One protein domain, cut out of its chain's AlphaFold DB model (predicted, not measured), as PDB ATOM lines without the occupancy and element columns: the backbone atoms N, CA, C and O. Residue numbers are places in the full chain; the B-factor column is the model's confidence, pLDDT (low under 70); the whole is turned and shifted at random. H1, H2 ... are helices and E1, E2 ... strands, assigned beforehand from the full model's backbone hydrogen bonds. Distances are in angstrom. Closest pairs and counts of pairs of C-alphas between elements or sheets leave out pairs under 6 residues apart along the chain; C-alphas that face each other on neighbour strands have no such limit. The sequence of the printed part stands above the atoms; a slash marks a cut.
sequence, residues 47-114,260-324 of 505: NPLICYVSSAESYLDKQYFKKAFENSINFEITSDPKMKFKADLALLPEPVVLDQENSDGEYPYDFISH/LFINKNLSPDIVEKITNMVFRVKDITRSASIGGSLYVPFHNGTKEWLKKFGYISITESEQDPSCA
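What this domain is: This is residues 47 to 114 and 260 to 324 of the 505 residues of an uncharacterized protein of viral metagenome (UniProt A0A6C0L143). A strongly twisted sheet of five strands forms a wall, with H1 over one part of it and H3 over another on the same face; H5 packs on H3 and on E4. Beyond H5 a long tail, residues 309 to 320, leads away from the body to small H6. The printed part has 133 residues, in the order E1 H1 E2 E3 H2 E4 E5 H3 H4 H5 H6; the mixed sheet runs E2 E1 E3 E5 E4. The class is mixed, helices and strands, in two layers, H1, H3 and H5 on one face of the sheet. The whole is compact, with a radius of gyration of the C-alphas of 14.9 A and spans of 44 by 40 by 25 A.

Where its parts are: E1, residues 49 to 53, 12.9 A long, begins at C-alpha 49 (180.901, -42.255, 152.591). H1 is residues 58 to 69, 16.2 A, and E2 residues 75 to 78. E3, residues 89 to 93, 13.2 A, is followed directly by H2, residues 94 to 98. E4, residues 109 to 114, 14.0 A, ends at C-alpha 114 (181.518, -31.257, 136.648). E5 is residues 260 to 263, H3 residues 268 to 279, 15.8 A, H4 residues 287 to 290, and H5 residues 300 to 308, 12.2 A. H6, residues 321 to 324, ends at C-alpha 324 (189.425, -39.072, 122.249).

How they stand to each other: E2 and E1 are parallel, with N 51 and O 76 2.8 A apart; E1 and E3 are parallel, N 52 to O 89 2.8 A. E3 and E5 are antiparallel, N 90 to O 261 2.9 A, and so are E5 and E4, N 262 to O 110 2.9 A. E1, H1, E2 is a strand-helix-strand unit, two parallel neighbours with a helix between; E3, H2, E4 is a split one, with E5 between its strands. Both crossovers are right-handed. H1 runs along the strands over E1 at a height over the sheet of 8.8 A, and H3 along them over E4 at 9.2 A. H3, the hub, touches H5 at a steep tilt of 62 degrees, the same way, closest at C-alphas 268 and 301, 3.8 A. It touches H4, C-alphas 279 and 289 being closest at 6.1 A. H1 and H3 only just touch, only at their ends, with 3 pairs of C-alphas within 8 A, the closest 68 and 278 at 5.7 A. H2 and H4 only graze the sheet; H6 is not on it. Each O i to N i+4 pair is within hydrogen-bond range in H1, H2 and H5, and 7 of 8 in H3; H4 and H6 are too short for one.

The domain as a whole: The farthest C-alphas, Asp 80 and Glu 318, are 44.0 A apart. Residues 115 to 259 are not printed; C-alphas 114 and 260 are 6.3 A apart across the cut. The link H5 to H6 is long. Mean pLDDT of the printed part is 78.8; residue 56, residue 105, residues 283 to 295 and 310 to 324 are under 70.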
ATOM      1  N   ASN A  47     180.949 -49.078 155.448       81.12
ATOM      2  CA  ASN A  47     181.649 -47.802 155.599       81.12
ATOM      3  C   ASN A  47     180.840 -46.711 154.869       81.12
ATOM      4  O   ASN A  47     180.914 -46.639 153.637       81.12
ATOM      5  N   PRO A  48     180.038 -45.892 155.577       87.00
ATOM      6  CA  PRO A  48     179.278 -44.815 154.950       87.00
ATOM      7  C   PRO A  48     180.220 -43.722 154.431       87.00
ATOM      8  O   PRO A  48     181.067 -43.234 155.176       87.00
ATOM      9  N   LEU A  49     180.055 -43.302 153.173       91.75
ATOM     10  CA  LEU A  49     180.901 -42.255 152.591       91.75
ATOM     11  C   LEU A  49     180.621 -40.889 153.223       91.75
ATOM     12  O   LEU A  49     179.490 -40.392 153.183       91.75
ATOM     13  N   ILE A  50     181.659 -40.224 153.719       94.94
ATOM     14  CA  ILE A  50     181.563 -38.851 154.210       94.94
ATOM     15  C   ILE A  50     181.564 -37.902 153.007       94.94
ATOM     16  O   ILE A  50     182.531 -37.817 152.254       94.94
ATOM     17  N   CYS A  51     180.479 -37.153 152.842       95.06
ATOM     18  CA  CYS A  51     180.269 -36.196 151.760       95.06
ATOM     19  C   CYS A  51     180.321 -34.760 152.305       95.06
ATOM     20  O   CYS A  51     179.443 -34.339 153.059       95.06
ATOM     21  N   TYR A  52     181.328 -33.974 151.926       95.25
ATOM     22  CA  TYR A  52     181.428 -32.562 152.296       95.25
ATOM     23  C   TYR A  52     180.646 -31.653 151.338       95.25
ATOM     24  O   TYR A  52     180.810 -31.718 150.115       95.25
ATOM     25  N   VAL A  53     179.868 -30.727 151.908       91.56
ATOM     26  CA  VAL A  53     179.305 -29.568 151.201       91.56
ATOM     27  C   VAL A  53     179.576 -28.280 151.974       91.56
ATOM     28  O   VAL A  53     179.411 -28.232 153.198       91.56
ATOM     29  N   SER A  54     179.921 -27.203 151.266       83.88
ATOM     30  CA  SER A  54     180.012 -25.869 151.872       83.88
ATOM     31  C   SER A  54     178.664 -25.431 152.438       83.88
ATOM     32  O   SER A  54     177.625 -25.606 151.798       83.88
ATOM     33  N   SER A  55     178.676 -24.805 153.616       73.12
ATOM     34  CA  SER A  55     177.473 -24.279 154.270       73.12
ATOM     35  C   SER A  55     176.693 -23.303 153.374       73.12
ATOM     36  O   SER A  55     175.461 -23.321 153.395       73.12
ATOM     37  N   ALA A  56     177.396 -22.518 152.548       65.75
ATOM     38  CA  ALA A  56     176.829 -21.491 151.673       65.75
ATOM     39  C   ALA A  56     175.945 -22.046 150.537       65.75
ATOM     40  O   ALA A  56     174.900 -21.469 150.258       65.75
ATOM     41  N   GLU A  57     176.324 -23.172 149.924       70.25
ATOM     42  CA  GLU A  57     175.586 -23.819 148.815       70.25
ATOM     43  C   GLU A  57     174.827 -25.085 149.269       70.25
ATOM     44  O   GLU A  57     174.245 -25.813 148.458       70.25
ATOM     45  N   SER A  58     174.813 -25.352 150.582       72.75
ATOM     46  CA  SER A  58     174.491 -26.673 151.136       72.75
ATOM     47  C   SER A  58     173.109 -27.225 150.777       72.75
ATOM     48  O   SER A  58     172.967 -28.443 150.758       72.75
ATOM     49  N   TYR A  59     172.102 -26.399 150.470       71.19
ATOM     50  CA  TYR A  59     170.770 -26.874 150.067       71.19
ATOM     51  C   TYR A  59     170.809 -27.673 148.752       71.19
ATOM     52  O   TYR A  59     170.349 -28.816 148.698       71.19
ATOM     53  N   LEU A  60     171.399 -27.095 147.702       75.88
ATOM     54  CA  LEU A  60     171.474 -27.717 146.376       75.88
ATOM     55  C   LEU A  60     172.478 -28.869 146.364       75.88
ATOM     56  O   LEU A  60     172.201 -29.922 145.793       75.88
ATOM     57  N   ASP A  61     173.599 -28.703 147.060       85.44
ATOM     58  CA  ASP A  61     174.660 -29.708 147.104       85.44
ATOM     59  C   ASP A  61     174.233 -30.938 147.934       85.44
ATOM     60  O   ASP A  61     174.519 -32.073 147.551       85.44
ATOM     61  N   LYS A  62     173.413 -30.756 148.987       87.69
ATOM     62  CA  LYS A  62     172.725 -31.872 149.671       87.69
ATOM     63  C   LYS A  62     171.732 -32.588 148.762       87.69
ATOM     64  O   LYS A  62     171.651 -33.815 148.805       87.69
ATOM     65  N   GLN A  63     170.979 -31.857 147.935       86.12
ATOM     66  CA  GLN A  63     170.073 -32.484 146.969       86.12
ATOM     67  C   GLN A  63     170.813 -33.245 145.867       86.12
ATOM     68  O   GLN A  63     170.287 -34.257 145.409       86.12
ATOM     69  N   TYR A  64     171.995 -32.794 145.442       88.00
ATOM     70  CA  TYR A  64     172.814 -33.530 144.480       88.00
ATOM     71  C   TYR A  64     173.222 -34.894 145.043       88.00
ATOM     72  O   TYR A  64     172.907 -35.912 144.431       88.00
ATOM     73  N   PHE A  65     173.837 -34.922 146.233       89.69
ATOM     74  CA  PHE A  65     174.277 -36.171 146.860       89.69
ATOM     75  C   PHE A  65     173.119 -37.149 147.090       89.69
ATOM     76  O   PHE A  65     173.230 -38.316 146.723       89.69
ATOM     77  N   LYS A  66     171.965 -36.666 147.574       88.56
ATOM     78  CA  LYS A  66     170.747 -37.486 147.670       88.56
ATOM     79  C   LYS A  66     170.327 -38.062 146.312       88.56
ATOM     80  O   LYS A  66     170.281 -39.274 146.156       88.56
ATOM     81  N   LYS A  67     170.147 -37.223 145.286       86.25
ATOM     82  CA  LYS A  67     169.717 -37.663 143.941       86.25
ATOM     83  C   LYS A  67     170.734 -38.545 143.200       86.25
ATOM     84  O   LYS A  67     170.362 -39.135 142.186       86.25
ATOM     85  N   ALA A  68     171.991 -38.590 143.641       84.50
ATOM     86  CA  ALA A  68     173.035 -39.450 143.088       84.50
ATOM     87  C   ALA A  68     173.134 -40.810 143.802       84.50
ATOM     88  O   ALA A  68     173.439 -41.803 143.146       84.50
ATOM     89  N   PHE A  69     172.882 -40.859 145.117       86.56
ATOM     90  CA  PHE A  69     173.217 -42.011 145.966       86.56
ATOM     91  C   PHE A  69     172.055 -42.587 146.797       86.56
ATOM     92  O   PHE A  69     172.232 -43.630 147.430       86.56
ATOM     93  N   GLU A  70     170.867 -41.965 146.806       78.00
ATOM     94  CA  GLU A  70     169.684 -42.491 147.506       78.00
ATOM     95  C   GLU A  70     169.415 -43.955 147.128       78.00
ATOM     96  O   GLU A  70     169.362 -44.321 145.951       78.00
ATOM     97  N   ASN A  71     169.237 -44.795 148.153       77.69
ATOM     98  CA  ASN A  71     168.990 -46.237 148.041       77.69
ATOM     99  C   ASN A  71     170.085 -47.029 147.290       77.69
ATOM    100  O   ASN A  71     169.837 -48.159 146.882       77.69
ATOM    101  N   SER A  72     171.275 -46.444 147.093       82.56
ATOM    102  CA  SER A  72     172.377 -47.044 146.321       82.56
ATOM    103  C   SER A  72     173.611 -47.359 147.175       82.56
ATOM    104  O   SER A  72     174.237 -48.392 146.962       82.56
ATOM    105  N   ILE A  73     173.958 -46.484 148.129       86.38
ATOM    106  CA  ILE A  73     175.063 -46.638 149.094       86.38
ATOM    107  C   ILE A  73     174.731 -45.917 150.408       86.38
ATOM    108  O   ILE A  73     173.895 -45.010 150.417       86.38
ATOM    109  N   ASN A  74     175.421 -46.263 151.499       87.56
ATOM    110  CA  ASN A  74     175.363 -45.488 152.737       87.56
ATOM    111  C   ASN A  74     176.294 -44.264 152.639       87.56
ATOM    112  O   ASN A  74     177.429 -44.370 152.172       87.56
ATOM    113  N   PHE A  75     175.827 -43.093 153.080       91.69
ATOM    114  CA  PHE A  75     176.617 -41.856 153.095       91.69
ATOM    115  C   PHE A  75     176.113 -40.869 154.156       91.69
ATOM    116  O   PHE A  75     174.925 -40.835 154.480       91.69
ATOM    117  N   GLU A  76     177.007 -40.014 154.649       93.31
ATOM    118  CA  GLU A  76     176.698 -38.913 155.567       93.31
ATOM    119  C   GLU A  76     177.081 -37.573 154.930       93.31
ATOM    120  O   GLU A  76     178.150 -37.459 154.337       93.31
ATOM    121  N   ILE A  77     176.247 -36.532 155.057       94.00
ATOM    122  CA  ILE A  77     176.586 -35.196 154.536       94.00
ATOM    123  C   ILE A  77     176.987 -34.254 155.670       94.00
ATOM    124  O   ILE A  77     176.158 -33.889 156.506       94.00
ATOM    125  N   THR A  78     178.229 -33.777 155.628       92.75
ATOM    126  CA  THR A  78     178.790 -32.816 156.586       92.75
ATOM    127  C   THR A  78     179.047 -31.443 155.957       92.75
ATOM    128  O   THR A  78     179.241 -31.301 154.748       92.75
ATOM    129  N   SER A  79     179.066 -30.417 156.807       90.56
ATOM    130  CA  SER A  79     179.522 -29.062 156.470       90.56
ATOM    131  C   SER A  79     180.573 -28.534 157.459       90.56
ATOM    132  O   SER A  79     180.870 -27.342 157.431       90.56
ATOM    133  N   ASP A  80     181.153 -29.389 158.317       90.56
ATOM    134  CA  ASP A  80     182.279 -29.009 159.188       90.56
ATOM    135  C   ASP A  80     183.500 -28.641 158.317       90.56
ATOM    136  O   ASP A  80     183.989 -29.499 157.573       90.56
ATOM    137  N   PRO A  81     184.035 -27.403 158.397       87.81
ATOM    138  CA  PRO A  81     185.230 -26.999 157.659       87.81
ATOM    139  C   PRO A  81     186.443 -27.924 157.848       87.81
ATOM    140  O   PRO A  81     187.260 -28.027 156.935       87.81
ATOM    141  N   LYS A  82     186.553 -28.644 158.975       91.19
ATOM    142  CA  LYS A  82     187.624 -29.629 159.225       91.19
ATOM    143  C   LYS A  82     187.584 -30.823 158.267       91.19
ATOM    144  O   LYS A  82     188.627 -31.426 158.019       91.19
ATOM    145  N   MET A  83     186.406 -31.150 157.730       93.81
ATOM    146  CA  MET A  83     186.201 -32.260 156.791       93.81
ATOM    147  C   MET A  83     186.355 -31.848 155.323       93.81
ATOM    148  O   MET A  83     186.406 -32.710 154.451       93.81
ATOM    149  N   LYS A  84     186.499 -30.546 155.037       91.94
ATOM    150  CA  LYS A  84     186.576 -29.984 153.678       91.94
ATOM    151  C   LYS A  84     187.594 -30.678 152.767       91.94
ATOM    152  O   LYS A  84     187.299 -30.878 151.594       91.94
ATOM    153  N   PHE A  85     188.746 -31.068 153.314       93.69
ATOM    154  CA  PHE A  85     189.825 -31.795 152.623       93.69
ATOM    155  C   PHE A  85     190.162 -33.131 153.319       93.69
ATOM    156  O   PHE A  85     191.323 -33.527 153.386       93.69
ATOM    157  N   LYS A  86     189.155 -33.778 153.927       93.19
ATOM    158  CA  LYS A  86     189.274 -35.080 154.619       93.19
ATOM    159  C   LYS A  86     188.086 -36.021 154.402       93.19
ATOM    160  O   LYS A  86     188.181 -37.189 154.760       93.19
ATOM    161  N   ALA A  87     186.970 -35.507 153.895       95.62
ATOM    162  CA  ALA A  87     185.821 -36.296 153.481       95.62
ATOM    163  C   ALA A  87     186.190 -37.230 152.313       95.62
ATOM    164  O   ALA A  87     187.163 -36.992 151.597       95.62
ATOM    165  N   ASP A  88     185.400 -38.277 152.105       95.44
ATOM    166  CA  ASP A  88     185.554 -39.181 150.965       95.44
ATOM    167  C   ASP A  88     185.204 -38.475 149.656       95.44
ATOM    168  O   ASP A  88     185.917 -38.601 148.664       95.44
ATOM    169  N   LEU A  89     184.127 -37.687 149.677       95.88
ATOM    170  CA  LEU A  89     183.616 -36.911 148.554       95.88
ATOM    171  C   LEU A  89     183.446 -35.444 148.949       95.88
ATOM    172  O   LEU A  89     183.048 -35.139 150.072       95.88
ATOM    173  N   ALA A  90     183.674 -34.522 148.015       95.56
ATOM    174  CA  ALA A  90     183.460 -33.095 148.238       95.56
ATOM    175  C   ALA A  90     182.878 -32.400 147.002       95.56
ATOM    176  O   ALA A  90     183.377 -32.572 145.890       95.56
ATOM    177  N   LEU A  91     181.850 -31.568 147.202       93.44
ATOM    178  CA  LEU A  91     181.407 -30.593 146.200       93.44
ATOM    179  C   LEU A  91     182.088 -29.252 146.478       93.44
ATOM    180  O   LEU A  91     181.846 -28.634 147.519       93.44
ATOM    181  N   LEU A  92     182.963 -28.828 145.564       92.69
ATOM    182  CA  LEU A  92     183.788 -27.626 145.707       92.69
ATOM    183  C   LEU A  92     183.943 -26.882 144.367       92.69
ATOM    184  O   LEU A  92     183.960 -27.516 143.310       92.69
ATOM    185  N   PRO A  93     184.153 -25.552 144.388       91.75
ATOM    186  CA  PRO A  93     184.687 -24.822 143.252       91.75
ATOM    187  C   PRO A  93     186.113 -25.297 143.000       91.75
ATOM    188  O   PRO A  93     186.911 -25.345 143.938       91.75
ATOM    189  N   GLU A  94     186.462 -25.586 141.751       85.44
ATOM    190  CA  GLU A  94     187.788 -26.126 141.411       85.44
ATOM    191  C   GLU A  94     188.971 -25.328 142.006       85.44
ATOM    192  O   GLU A  94     189.824 -25.961 142.632       85.44
ATOM    193  N   PRO A  95     189.010 -23.973 141.969       85.88
ATOM    194  CA  PRO A  95     190.111 -23.187 142.545       85.88
ATOM    195  C   PRO A  95     190.389 -23.465 144.031       85.88
ATOM    196  O   PRO A  95     191.523 -23.343 144.490       85.88
ATOM    197  N   VAL A  96     189.357 -23.856 144.786       89.56
ATOM    198  CA  VAL A  96     189.454 -24.164 146.219       89.56
ATOM    199  C   VAL A  96     190.236 -25.460 146.461       89.56
ATOM    200  O   VAL A  96     190.825 -25.615 147.529       89.56
ATOM    201  N   VAL A  97     190.271 -26.365 145.479       89.81
ATOM    202  CA  VAL A  97     191.154 -27.540 145.459       89.81
ATOM    203  C   VAL A  97     192.533 -27.168 144.900       89.81
ATOM    204  O   VAL A  97     193.538 -27.636 145.431       89.81
ATOM    205  N   LEU A  98     192.604 -26.275 143.902       83.62
ATOM    206  CA  LEU A  98     193.877 -25.847 143.297       83.62
ATOM    207  C   LEU A  98     194.820 -25.153 144.282       83.62
ATOM    208  O   LEU A  98     196.023 -25.381 144.237       83.62
ATOM    209  N   ASP A  99     194.295 -24.347 145.203       83.81
ATOM    210  CA  ASP A  99     195.118 -23.678 146.223       83.81
ATOM    211  C   ASP A  99     195.650 -24.626 147.312       83.81
ATOM    212  O   ASP A  99     196.274 -24.177 148.273       83.81
ATOM    213  N   GLN A 100     195.386 -25.929 147.204       87.69
ATOM    214  CA  GLN A 100     195.948 -26.978 148.057       87.69
ATOM    215  C   GLN A 100     196.938 -27.879 147.286       87.69
ATOM    216  O   GLN A 100     197.265 -28.964 147.762       87.69
ATOM    217  N   GLU A 101     197.414 -27.434 146.115       81.50
ATOM    218  CA  GLU A 101     198.550 -28.019 145.386       81.50
ATOM    219  C   GLU A 101     199.789 -28.101 146.301       81.50
ATOM    220  O   GLU A 101     200.231 -27.093 146.861       81.50
ATOM    221  N   ASN A 102     200.333 -29.305 146.490       80.50
ATOM    222  CA  ASN A 102     201.482 -29.554 147.359       80.50
ATOM    223  C   ASN A 102     202.827 -29.245 146.656       80.50
ATOM    224  O   ASN A 102     202.882 -28.688 145.557       80.50
ATOM    225  N   SER A 103     203.954 -29.608 147.281       72.00
ATOM    226  CA  SER A 103     205.291 -29.436 146.691       72.00
ATOM    227  C   SER A 103     205.504 -30.191 145.374       72.00
ATOM    228  O   SER A 103     206.382 -29.804 144.600       72.00
ATOM    229  N   ASP A 104     204.711 -31.219 145.108       71.25
ATOM    230  CA  ASP A 104     204.972 -32.246 144.099       71.25
ATOM    231  C   ASP A 104     203.972 -32.147 142.927       71.25
ATOM    232  O   ASP A 104     204.003 -32.952 141.996       71.25
ATOM    233  N   GLY A 105     203.104 -31.125 142.948       66.88
ATOM    234  CA  GLY A 105     202.049 -30.902 141.955       66.88
ATOM    235  C   GLY A 105     200.793 -31.748 142.192       66.88
ATOM    236  O   GLY A 105     200.007 -31.953 141.266       66.88
ATOM    237  N   GLU A 106     200.606 -32.270 143.408       76.12
ATOM    238  CA  GLU A 106     199.426 -33.040 143.791       76.12
ATOM    239  C   GLU A 106     198.410 -32.215 144.587       76.12
ATOM    240  O   GLU A 106     198.756 -31.448 145.482       76.12
ATOM    241  N   TYR A 107     197.130 -32.456 144.316       86.12
ATOM    242  CA  TYR A 107     195.994 -31.887 145.043       86.12
ATOM    243  C   TYR A 107     195.524 -32.843 146.161       86.12
ATOM    244  O   TYR A 107     195.846 -34.034 146.112       86.12
ATOM    245  N   PRO A 108     194.746 -32.388 147.166       89.88
ATOM    246  CA  PRO A 108     194.197 -33.267 148.210       89.88
ATOM    247  C   PRO A 108     193.115 -34.229 147.689       89.88
ATOM    248  O   PRO A 108     192.849 -35.249 148.320       89.88
ATOM    249  N   TYR A 109     192.510 -33.912 146.544       94.94
ATOM    250  CA  TYR A 109     191.476 -34.706 145.894       94.94
ATOM    251  C   TYR A 109     191.759 -34.879 144.406       94.94
ATOM    252  O   TYR A 109     192.303 -33.976 143.768       94.94
ATOM    253  N   ASP A 110     191.260 -35.984 143.865       89.62
ATOM    254  CA  ASP A 110     191.140 -36.218 142.432       89.62
ATOM    255  C   ASP A 110     189.724 -35.855 141.947       89.62
ATOM    256  O   ASP A 110     188.779 -35.698 142.727       89.62
ATOM    257  N   PHE A 111     189.561 -35.713 140.636       85.88
ATOM    258  CA  PHE A 111     188.328 -35.269 139.992       85.88
ATOM    259  C   PHE A 111     187.392 -36.439 139.617       85.88
ATOM    260  O   PHE A 111     187.853 -37.496 139.171       85.88
ATOM    261  N   ILE A 112     186.069 -36.236 139.721       88.50
ATOM    262  CA  ILE A 112     185.044 -37.145 139.161       88.50
ATOM    263  C   ILE A 112     184.204 -36.488 138.060       88.50
ATOM    264  O   ILE A 112     184.147 -37.022 136.958       88.50
ATOM    265  N   SER A 113     183.509 -35.384 138.346       85.50
ATOM    266  CA  SER A 113     182.490 -34.822 137.439       85.50
ATOM    267  C   SER A 113     182.340 -33.320 137.632       85.50
ATOM    268  O   SER A 113     182.268 -32.850 138.766       85.50
ATOM    269  N   HIS A 114     182.155 -32.570 136.543       85.12
ATOM    270  CA  HIS A 114     181.518 -31.257 136.648       85.12
ATOM    271  C   HIS A 114     180.060 -31.448 137.105       85.12
ATOM    272  O   HIS A 114     179.413 -32.422 136.708       85.12
ATOM    273  N   LEU A 260     182.511 -32.276 141.510       93.75
ATOM    274  CA  LEU A 260     182.618 -33.398 142.431       93.75
ATOM    275  C   LEU A 260     184.056 -33.918 142.452       93.75
ATOM    276  O   LEU A 260     184.586 -34.375 141.434       93.75
ATOM    277  N   PHE A 261     184.636 -33.874 143.643       95.12
ATOM    278  CA  PHE A 261     185.978 -34.322 143.978       95.12
ATOM    279  C   PHE A 261     185.927 -35.541 144.907       95.12
ATOM    280  O   PHE A 261     184.962 -35.704 145.658       95.12
ATOM    281  N   ILE A 262     186.965 -36.378 144.861       95.50
ATOM    282  CA  ILE A 262     187.082 -37.610 145.652       95.50
ATOM    283  C   ILE A 262     188.469 -37.759 146.287       95.50
ATOM    284  O   ILE A 262     189.484 -37.351 145.720       95.50
ATOM    285  N   ASN A 263     188.521 -38.367 147.471       93.62
ATOM    286  CA  ASN A 263     189.757 -38.738 148.151       93.62
ATOM    287  C   ASN A 263     190.564 -39.745 147.312       93.62
ATOM    288  O   ASN A 263     190.118 -40.870 147.093       93.62
ATOM    289  N   LYS A 264     191.774 -39.346 146.886       88.25
ATOM    290  CA  LYS A 264     192.683 -40.146 146.038       88.25
ATOM    291  C   LYS A 264     193.055 -41.522 146.607       88.25
ATOM    292  O   LYS A 264     193.561 -42.376 145.891       88.25
ATOM    293  N   ASN A 265     192.860 -41.715 147.913       89.19
ATOM    294  CA  ASN A 265     193.211 -42.946 148.617       89.19
ATOM    295  C   ASN A 265     192.096 -44.011 148.559       89.19
ATOM    296  O   ASN A 265     192.298 -45.128 149.032       89.19
ATOM    297  N   LEU A 266     190.918 -43.686 148.012       90.31
ATOM    298  CA  LEU A 266     189.834 -44.651 147.814       90.31
ATOM    299  C   LEU A 266     190.157 -45.592 146.649       90.31
ATOM    300  O   LEU A 266     190.685 -45.174 145.620       90.31
ATOM    301  N   SER A 267     189.839 -46.883 146.786       91.38
ATOM    302  CA  SER A 267     190.263 -47.862 145.780       91.38
ATOM    303  C   SER A 267     189.592 -47.612 144.415       91.38
ATOM    304  O   SER A 267     188.412 -47.245 144.367       91.38
ATOM    305  N   PRO A 268     190.295 -47.836 143.284       91.94
ATOM    306  CA  PRO A 268     189.728 -47.639 141.950       91.94
ATOM    307  C   PRO A 268     188.378 -48.337 141.741       91.94
ATOM    308  O   PRO A 268     187.478 -47.721 141.181       91.94
ATOM    309  N   ASP A 269     188.190 -49.549 142.272       90.44
ATOM    310  CA  ASP A 269     186.941 -50.322 142.173       90.44
ATOM    311  C   ASP A 269     185.754 -49.676 142.907       90.44
ATOM    312  O   ASP A 269     184.598 -49.839 142.507       90.44
ATOM    313  N   ILE A 270     186.016 -48.963 144.009       90.69
ATOM    314  CA  ILE A 270     185.004 -48.170 144.721       90.69
ATOM    315  C   ILE A 270     184.660 -46.938 143.885       90.69
ATOM    316  O   ILE A 270     183.484 -46.638 143.670       90.69
ATOM    317  N   VAL A 271     185.675 -46.256 143.354       92.31
ATOM    318  CA  VAL A 271     185.468 -45.040 142.563       92.31
ATOM    319  C   VAL A 271     184.827 -45.329 141.202       92.31
ATOM    320  O   VAL A 271     184.034 -44.516 140.738       92.31
ATOM    321  N   GLU A 272     185.052 -46.500 140.596       91.31
ATOM    322  CA  GLU A 272     184.334 -46.935 139.389       91.31
ATOM    323  C   GLU A 272     182.819 -47.038 139.659       91.31
ATOM    324  O   GLU A 272     182.002 -46.550 138.875       91.31
ATOM    325  N   LYS A 273     182.429 -47.600 140.815       90.31
ATOM    326  CA  LYS A 273     181.019 -47.725 141.237       90.31
ATOM    327  C   LYS A 273     180.382 -46.362 141.505       90.31
ATOM    328  O   LYS A 273     179.290 -46.100 141.003       90.31
ATOM    329  N   ILE A 274     181.077 -45.486 142.236       91.25
ATOM    330  CA  ILE A 274     180.638 -44.102 142.494       91.25
ATOM    331  C   ILE A 274     180.483 -43.339 141.170       91.25
ATOM    332  O   ILE A 274     179.459 -42.695 140.947       91.25
ATOM    333  N   THR A 275     181.450 -43.467 140.257       89.25
ATOM    334  CA  THR A 275     181.399 -42.857 138.918       89.25
ATOM    335  C   THR A 275     180.178 -43.349 138.142       89.25
ATOM    336  O   THR A 275     179.427 -42.536 137.607       89.25
ATOM    337  N   ASN A 276     179.900 -44.655 138.145       88.12
ATOM    338  CA  ASN A 276     178.709 -45.192 137.490       88.12
ATOM    339  C   ASN A 276     177.403 -44.597 138.059       88.12
ATOM    340  O   ASN A 276     176.509 -44.270 137.284       88.12
ATOM    341  N   MET A 277     177.294 -44.406 139.379       87.69
ATOM    342  CA  MET A 277     176.120 -43.779 140.017       87.69
ATOM    343  C   MET A 277     175.971 -42.296 139.635       87.69
ATOM    344  O   MET A 277     174.880 -41.847 139.288       87.69
ATOM    345  N   VAL A 278     177.077 -41.545 139.636       87.31
ATOM    346  CA  VAL A 278     177.141 -40.122 139.253       87.31
ATOM    347  C   VAL A 278     176.735 -39.913 137.789       87.31
ATOM    348  O   VAL A 278     175.920 -39.036 137.483       87.31
ATOM    349  N   PHE A 279     177.294 -40.719 136.880       80.56
ATOM    350  CA  PHE A 279     177.146 -40.540 135.437       80.56
ATOM    351  C   PHE A 279     175.901 -41.229 134.856       80.56
ATOM    352  O   PHE A 279     175.317 -40.679 133.923       80.56
ATOM    353  N   ARG A 280     175.472 -42.394 135.371       78.94
ATOM    354  CA  ARG A 280     174.367 -43.212 134.819       78.94
ATOM    355  C   ARG A 280     173.178 -43.336 135.774       78.94
ATOM    356  O   ARG A 280     172.782 -44.428 136.185       78.94
ATOM    357  N   VAL A 281     172.554 -42.204 136.095       71.75
ATOM    358  CA  VAL A 281     171.332 -42.181 136.915       71.75
ATOM    359  C   VAL A 281     170.160 -42.788 136.136       71.75
ATOM    360  O   VAL A 281     169.744 -42.244 135.114       71.75
ATOM    361  N   LYS A 282     169.606 -43.894 136.653       71.44
ATOM    362  CA  LYS A 282     168.589 -44.733 135.981       71.44
ATOM    363  C   LYS A 282     169.050 -45.201 134.592       71.44
ATOM    364  O   LYS A 282     168.336 -45.034 133.609       71.44
ATOM    365  N   ASP A 283     170.280 -45.714 134.524       68.75
ATOM    366  CA  ASP A 283     170.967 -46.236 133.330       68.75
ATOM    367  C   ASP A 283     171.248 -45.240 132.185       68.75
ATOM    368  O   ASP A 283     172.065 -45.539 131.305       68.75
ATOM    369  N   ILE A 284     170.663 -44.041 132.212       67.69
ATOM    370  CA  ILE A 284     170.884 -42.974 131.230       67.69
ATOM    371  C   ILE A 284     172.181 -42.223 131.562       67.69
ATOM    372  O   ILE A 284     172.282 -41.587 132.613       67.69
ATOM    373  N   THR A 285     173.155 -42.236 130.647       67.69
ATOM    374  CA  THR A 285     174.379 -41.435 130.796       67.69
ATOM    375  C   THR A 285     174.084 -39.938 130.680       67.69
ATOM    376  O   THR A 285     173.534 -39.466 129.685       67.69
ATOM    377  N   ARG A 286     174.528 -39.162 131.670       63.72
ATOM    378  CA  ARG A 286     174.492 -37.698 131.672       63.72
ATOM    379  C   ARG A 286     175.687 -37.131 130.909       63.72
ATOM    380  O   ARG A 286     176.752 -36.940 131.487       63.72
ATOM    381  N   SER A 287     175.507 -36.808 129.629       53.75
ATOM    382  CA  SER A 287     176.557 -36.197 128.793       53.75
ATOM    383  C   SER A 287     177.162 -34.925 129.406       53.75
ATOM    384  O   SER A 287     178.373 -34.757 129.371       53.75
ATOM    385  N   ALA A 288     176.355 -34.084 130.063       49.56
ATOM    386  CA  ALA A 288     176.829 -32.889 130.772       49.56
ATOM    387  C   ALA A 288     177.738 -33.185 131.991       49.56
ATOM    388  O   ALA A 288     178.498 -32.313 132.406       49.56
ATOM    389  N   SER A 289     177.693 -34.402 132.549       55.62
ATOM    390  CA  SER A 289     178.628 -34.877 133.586       55.62
ATOM    391  C   SER A 289     179.931 -35.426 132.989       55.62
ATOM    392  O   SER A 289     180.958 -35.402 133.657       55.62
ATOM    393  N   ILE A 290     179.923 -35.789 131.698       54.69
ATOM    394  CA  ILE A 290     181.130 -35.921 130.857       54.69
ATOM    395  C   ILE A 290     181.673 -34.534 130.441       54.69
ATOM    396  O   ILE A 290     182.567 -34.430 129.606       54.69
ATOM    397  N   GLY A 291     181.178 -33.451 131.056       54.91
ATOM    398  CA  GLY A 291     181.915 -32.198 131.125       54.91
ATOM    399  C   GLY A 291     183.257 -32.447 131.812       54.91
ATOM    400  O   GLY A 291     183.288 -32.809 132.991       54.91
ATOM    401  N   GLY A 292     184.339 -32.267 131.048       60.44
ATOM    402  CA  GLY A 292     185.757 -32.525 131.473       60.44
ATOM    403  C   GLY A 292     187.743 -30.686 132.745       60.44
ATOM    404  O   GLY A 292     188.397 -29.735 132.225       60.44
ATOM    405  N   SER A 293     188.193 -30.667 134.069       63.22
ATOM    406  CA  SER A 293     188.946 -29.636 134.805       63.22
ATOM    407  C   SER A 293     190.388 -29.584 134.348       63.22
ATOM    408  O   SER A 293     191.137 -30.539 134.533       63.22
ATOM    409  N   LEU A 294     190.792 -28.445 133.792       57.81
ATOM    410  CA  LEU A 294     192.089 -28.237 133.142       57.81
ATOM    411  C   LEU A 294     193.320 -28.576 134.013       57.81
ATOM    412  O   LEU A 294     194.416 -28.704 133.467       57.81
ATOM    413  N   TYR A 295     193.149 -28.728 135.332       67.00
ATOM    414  CA  TYR A 295     194.233 -28.792 136.315       67.00
ATOM    415  C   TYR A 295     194.223 -30.047 137.210       67.00
ATOM    416  O   TYR A 295     195.293 -30.602 137.455       67.00
ATOM    417  N   VAL A 296     193.060 -30.496 137.712       70.25
ATOM    418  CA  VAL A 296     192.977 -31.642 138.646       70.25
ATOM    419  C   VAL A 296     192.734 -32.940 137.863       70.25
ATOM    420  O   VAL A 296     191.761 -33.008 137.108       70.25
ATOM    421  N   PRO A 297     193.582 -33.978 138.008       70.38
ATOM    422  CA  PRO A 297     193.420 -35.226 137.270       70.38
ATOM    423  C   PRO A 297     192.147 -35.979 137.681       70.38
ATOM    424  O   PRO A 297     191.730 -35.934 138.838       70.38
ATOM    425  N   PHE A 298     191.552 -36.725 136.744       79.44
ATOM    426  CA  PHE A 298     190.536 -37.727 137.070       79.44
ATOM    427  C   PHE A 298     191.120 -38.802 137.992       79.44
ATOM    428  O   PHE A 298     192.227 -39.281 137.740       79.44
ATOM    429  N   HIS A 299     190.342 -39.249 138.981       88.38
ATOM    430  CA  HIS A 299     190.714 -40.418 139.778       88.38
ATOM    431  C   HIS A 299     190.863 -41.655 138.881       88.38
ATOM    432  O   HIS A 299     190.118 -41.812 137.908       88.38
ATOM    433  N   ASN A 300     191.768 -42.580 139.214       81.81
ATOM    434  CA  ASN A 300     192.048 -43.726 138.342       81.81
ATOM    435  C   ASN A 300     190.808 -44.614 138.101       81.81
ATOM    436  O   ASN A 300     190.569 -45.044 136.979       81.81
ATOM    437  N   GLY A 301     189.956 -44.812 139.115       85.69
ATOM    438  CA  GLY A 301     188.667 -45.509 138.948       85.69
ATOM    439  C   GLY A 301     187.700 -44.804 137.984       85.69
ATOM    440  O   GLY A 301     187.008 -45.461 137.208       85.69
ATOM    441  N   THR A 302     187.706 -43.467 137.957       85.50
ATOM    442  CA  THR A 302     186.957 -42.665 136.975       85.50
ATOM    443  C   THR A 302     187.574 -42.799 135.578       85.50
ATOM    444  O   THR A 302     186.840 -42.973 134.607       85.50
ATOM    445  N   LYS A 303     188.914 -42.787 135.459       77.31
ATOM    446  CA  LYS A 303     189.643 -42.994 134.187       77.31
ATOM    447  C   LYS A 303     189.302 -44.357 133.571       77.31
ATOM    448  O   LYS A 303     188.974 -44.420 132.386       77.31
ATOM    449  N   GLU A 304     189.312 -45.432 134.361       80.62
ATOM    450  CA  GLU A 304     188.954 -46.766 133.862       80.62
ATOM    451  C   GLU A 304     187.458 -46.892 133.533       80.62
ATOM    452  O   GLU A 304     187.129 -47.483 132.506       80.62
ATOM    453  N   TRP A 305     186.549 -46.259 134.291       84.38
ATOM    454  CA  TRP A 305     185.131 -46.177 133.905       84.38
ATOM    455  C   TRP A 305     184.944 -45.465 132.552       84.38
ATOM    456  O   TRP A 305     184.273 -45.983 131.657       84.38
ATOM    457  N   LEU A 306     185.592 -44.311 132.359       73.81
ATOM    458  CA  LEU A 306     185.516 -43.536 131.116       73.81
ATOM    459  C   LEU A 306     186.072 -44.319 129.912       73.81
ATOM    460  O   LEU A 306     185.465 -44.284 128.842       73.81
ATOM    461  N   LYS A 307     187.170 -45.072 130.075       70.00
ATOM    462  CA  LYS A 307     187.686 -46.004 129.049       70.00
ATOM    463  C   LYS A 307     186.686 -47.119 128.732       70.00
ATOM    464  O   LYS A 307     186.379 -47.371 127.570       70.00
ATOM    465  N   LYS A 308     186.176 -47.787 129.773       76.38
ATOM    466  CA  LYS A 308     185.287 -48.961 129.710       76.38
ATOM    467  C   LYS A 308     183.982 -48.685 128.965       76.38
ATOM    468  O   LYS A 308     183.496 -49.558 128.252       76.38
ATOM    469  N   PHE A 309     183.449 -47.470 129.091       70.44
ATOM    470  CA  PHE A 309     182.264 -47.008 128.362       70.44
ATOM    471  C   PHE A 309     182.583 -46.200 127.085       70.44
ATOM    472  O   PHE A 309     181.665 -45.726 126.418       70.44
ATOM    473  N   GLY A 310     183.860 -46.078 126.695       58.28
ATOM    474  CA  GLY A 310     184.276 -45.477 125.421       58.28
ATOM    475  C   GLY A 310     184.213 -43.947 125.352       58.28
ATOM    476  O   GLY A 310     184.129 -43.400 124.254       58.28
ATOM    477  N   TYR A 311     184.247 -43.263 126.500       62.28
ATOM    478  CA  TYR A 311     184.267 -41.796 126.604       62.28
ATOM    479  C   TYR A 311     185.681 -41.196 126.536       62.28
ATOM    480  O   TYR A 311     185.816 -40.006 126.267       62.28
ATOM    481  N   ILE A 312     186.724 -42.003 126.770       55.78
ATOM    482  CA  ILE A 312     188.131 -41.664 126.494       55.78
ATOM    483  C   ILE A 312     188.856 -42.861 125.862       55.78
ATOM    484  O   ILE A 312     188.415 -44.006 125.987       55.78
ATOM    485  N   SER A 313     189.983 -42.605 125.192       48.75
ATOM    486  CA  SER A 313     190.751 -43.641 124.490       48.75
ATOM    487  C   SER A 313     191.351 -44.697 125.427       48.75
ATOM    488  O   SER A 313     191.830 -44.394 126.520       48.75
ATOM    489  N   ILE A 314     191.384 -45.940 124.941       48.06
ATOM    490  CA  ILE A 314     192.075 -47.074 125.572       48.06
ATOM    491  C   ILE A 314     193.568 -47.086 125.182       48.06
ATOM    492  O   ILE A 314     194.396 -47.582 125.942       48.06
ATOM    493  N   THR A 315     193.936 -46.522 124.024       44.97
ATOM    494  CA  THR A 315     195.335 -46.426 123.580       44.97
ATOM    495  C   THR A 315     195.986 -45.140 124.072       44.97
ATOM    496  O   THR A 315     195.542 -44.046 123.717       44.97
ATOM    497  N   GLU A 316     197.110 -45.261 124.783       41.03
ATOM    498  CA  GLU A 316     198.035 -44.148 125.070       41.03
ATOM    499  C   GLU A 316     198.898 -43.833 123.827       41.03
ATOM    500  O   GLU A 316     200.124 -43.820 123.853       41.03
ATOM    501  N   SER A 317     198.226 -43.634 122.692       38.25
ATOM    502  CA  SER A 317     198.814 -43.182 121.431       38.25
ATOM    503  C   SER A 317     199.096 -41.682 121.469       38.25
ATOM    504  O   SER A 317     198.284 -40.937 122.012       38.25
ATOM    505  N   GLU A 318     200.134 -41.227 120.764       40.22
ATOM    506  CA  GLU A 318     200.552 -39.815 120.615       40.22
ATOM    507  C   GLU A 318     199.527 -38.893 119.901       40.22
ATOM    508  O   GLU A 318     199.858 -37.791 119.463       40.22
ATOM    509  N   GLN A 319     198.281 -39.341 119.725       44.25
ATOM    510  CA  GLN A 319     197.225 -38.567 119.081       44.25
ATOM    511  C   GLN A 319     196.649 -37.503 120.019       44.25
ATOM    512  O   GLN A 319     196.588 -37.665 121.236       44.25
ATOM    513  N   ASP A 320     196.199 -36.407 119.414       43.47
ATOM    514  CA  ASP A 320     195.641 -35.259 120.121       43.47
ATOM    515  C   ASP A 320     194.421 -35.669 120.979       43.47
ATOM    516  O   ASP A 320     193.465 -36.228 120.430       43.47
ATOM    517  N   PRO A 321     194.408 -35.385 122.296       42.81
ATOM    518  CA  PRO A 321     193.347 -35.829 123.202       42.81
ATOM    519  C   PRO A 321     191.956 -35.269 122.860       42.81
ATOM    520  O   PRO A 321     190.955 -35.854 123.272       42.81
ATOM    521  N   SER A 322     191.859 -34.218 122.038       41.28
ATOM    522  CA  SER A 322     190.583 -33.771 121.464       41.28
ATOM    523  C   SER A 322     189.861 -34.839 120.648       41.28
ATOM    524  O   SER A 322     188.633 -34.923 120.676       41.28
ATOM    525  N   CYS A 323     190.614 -35.700 119.972       42.56
ATOM    526  CA  CYS A 323     190.085 -36.803 119.184       42.56
ATOM    527  C   CYS A 323     189.604 -37.991 120.035       42.56
ATOM    528  O   CYS A 323     189.001 -38.909 119.486       42.56
ATOM    529  N   ALA A 324     189.837 -37.989 121.354       43.69
ATOM    530  CA  ALA A 324     189.425 -39.072 122.249       43.69
ATOM    531  C   ALA A 324     187.980 -38.942 122.771       43.69
ATOM    532  O   ALA A 324     187.438 -39.932 123.253       43.69
TER     533      ALA A 324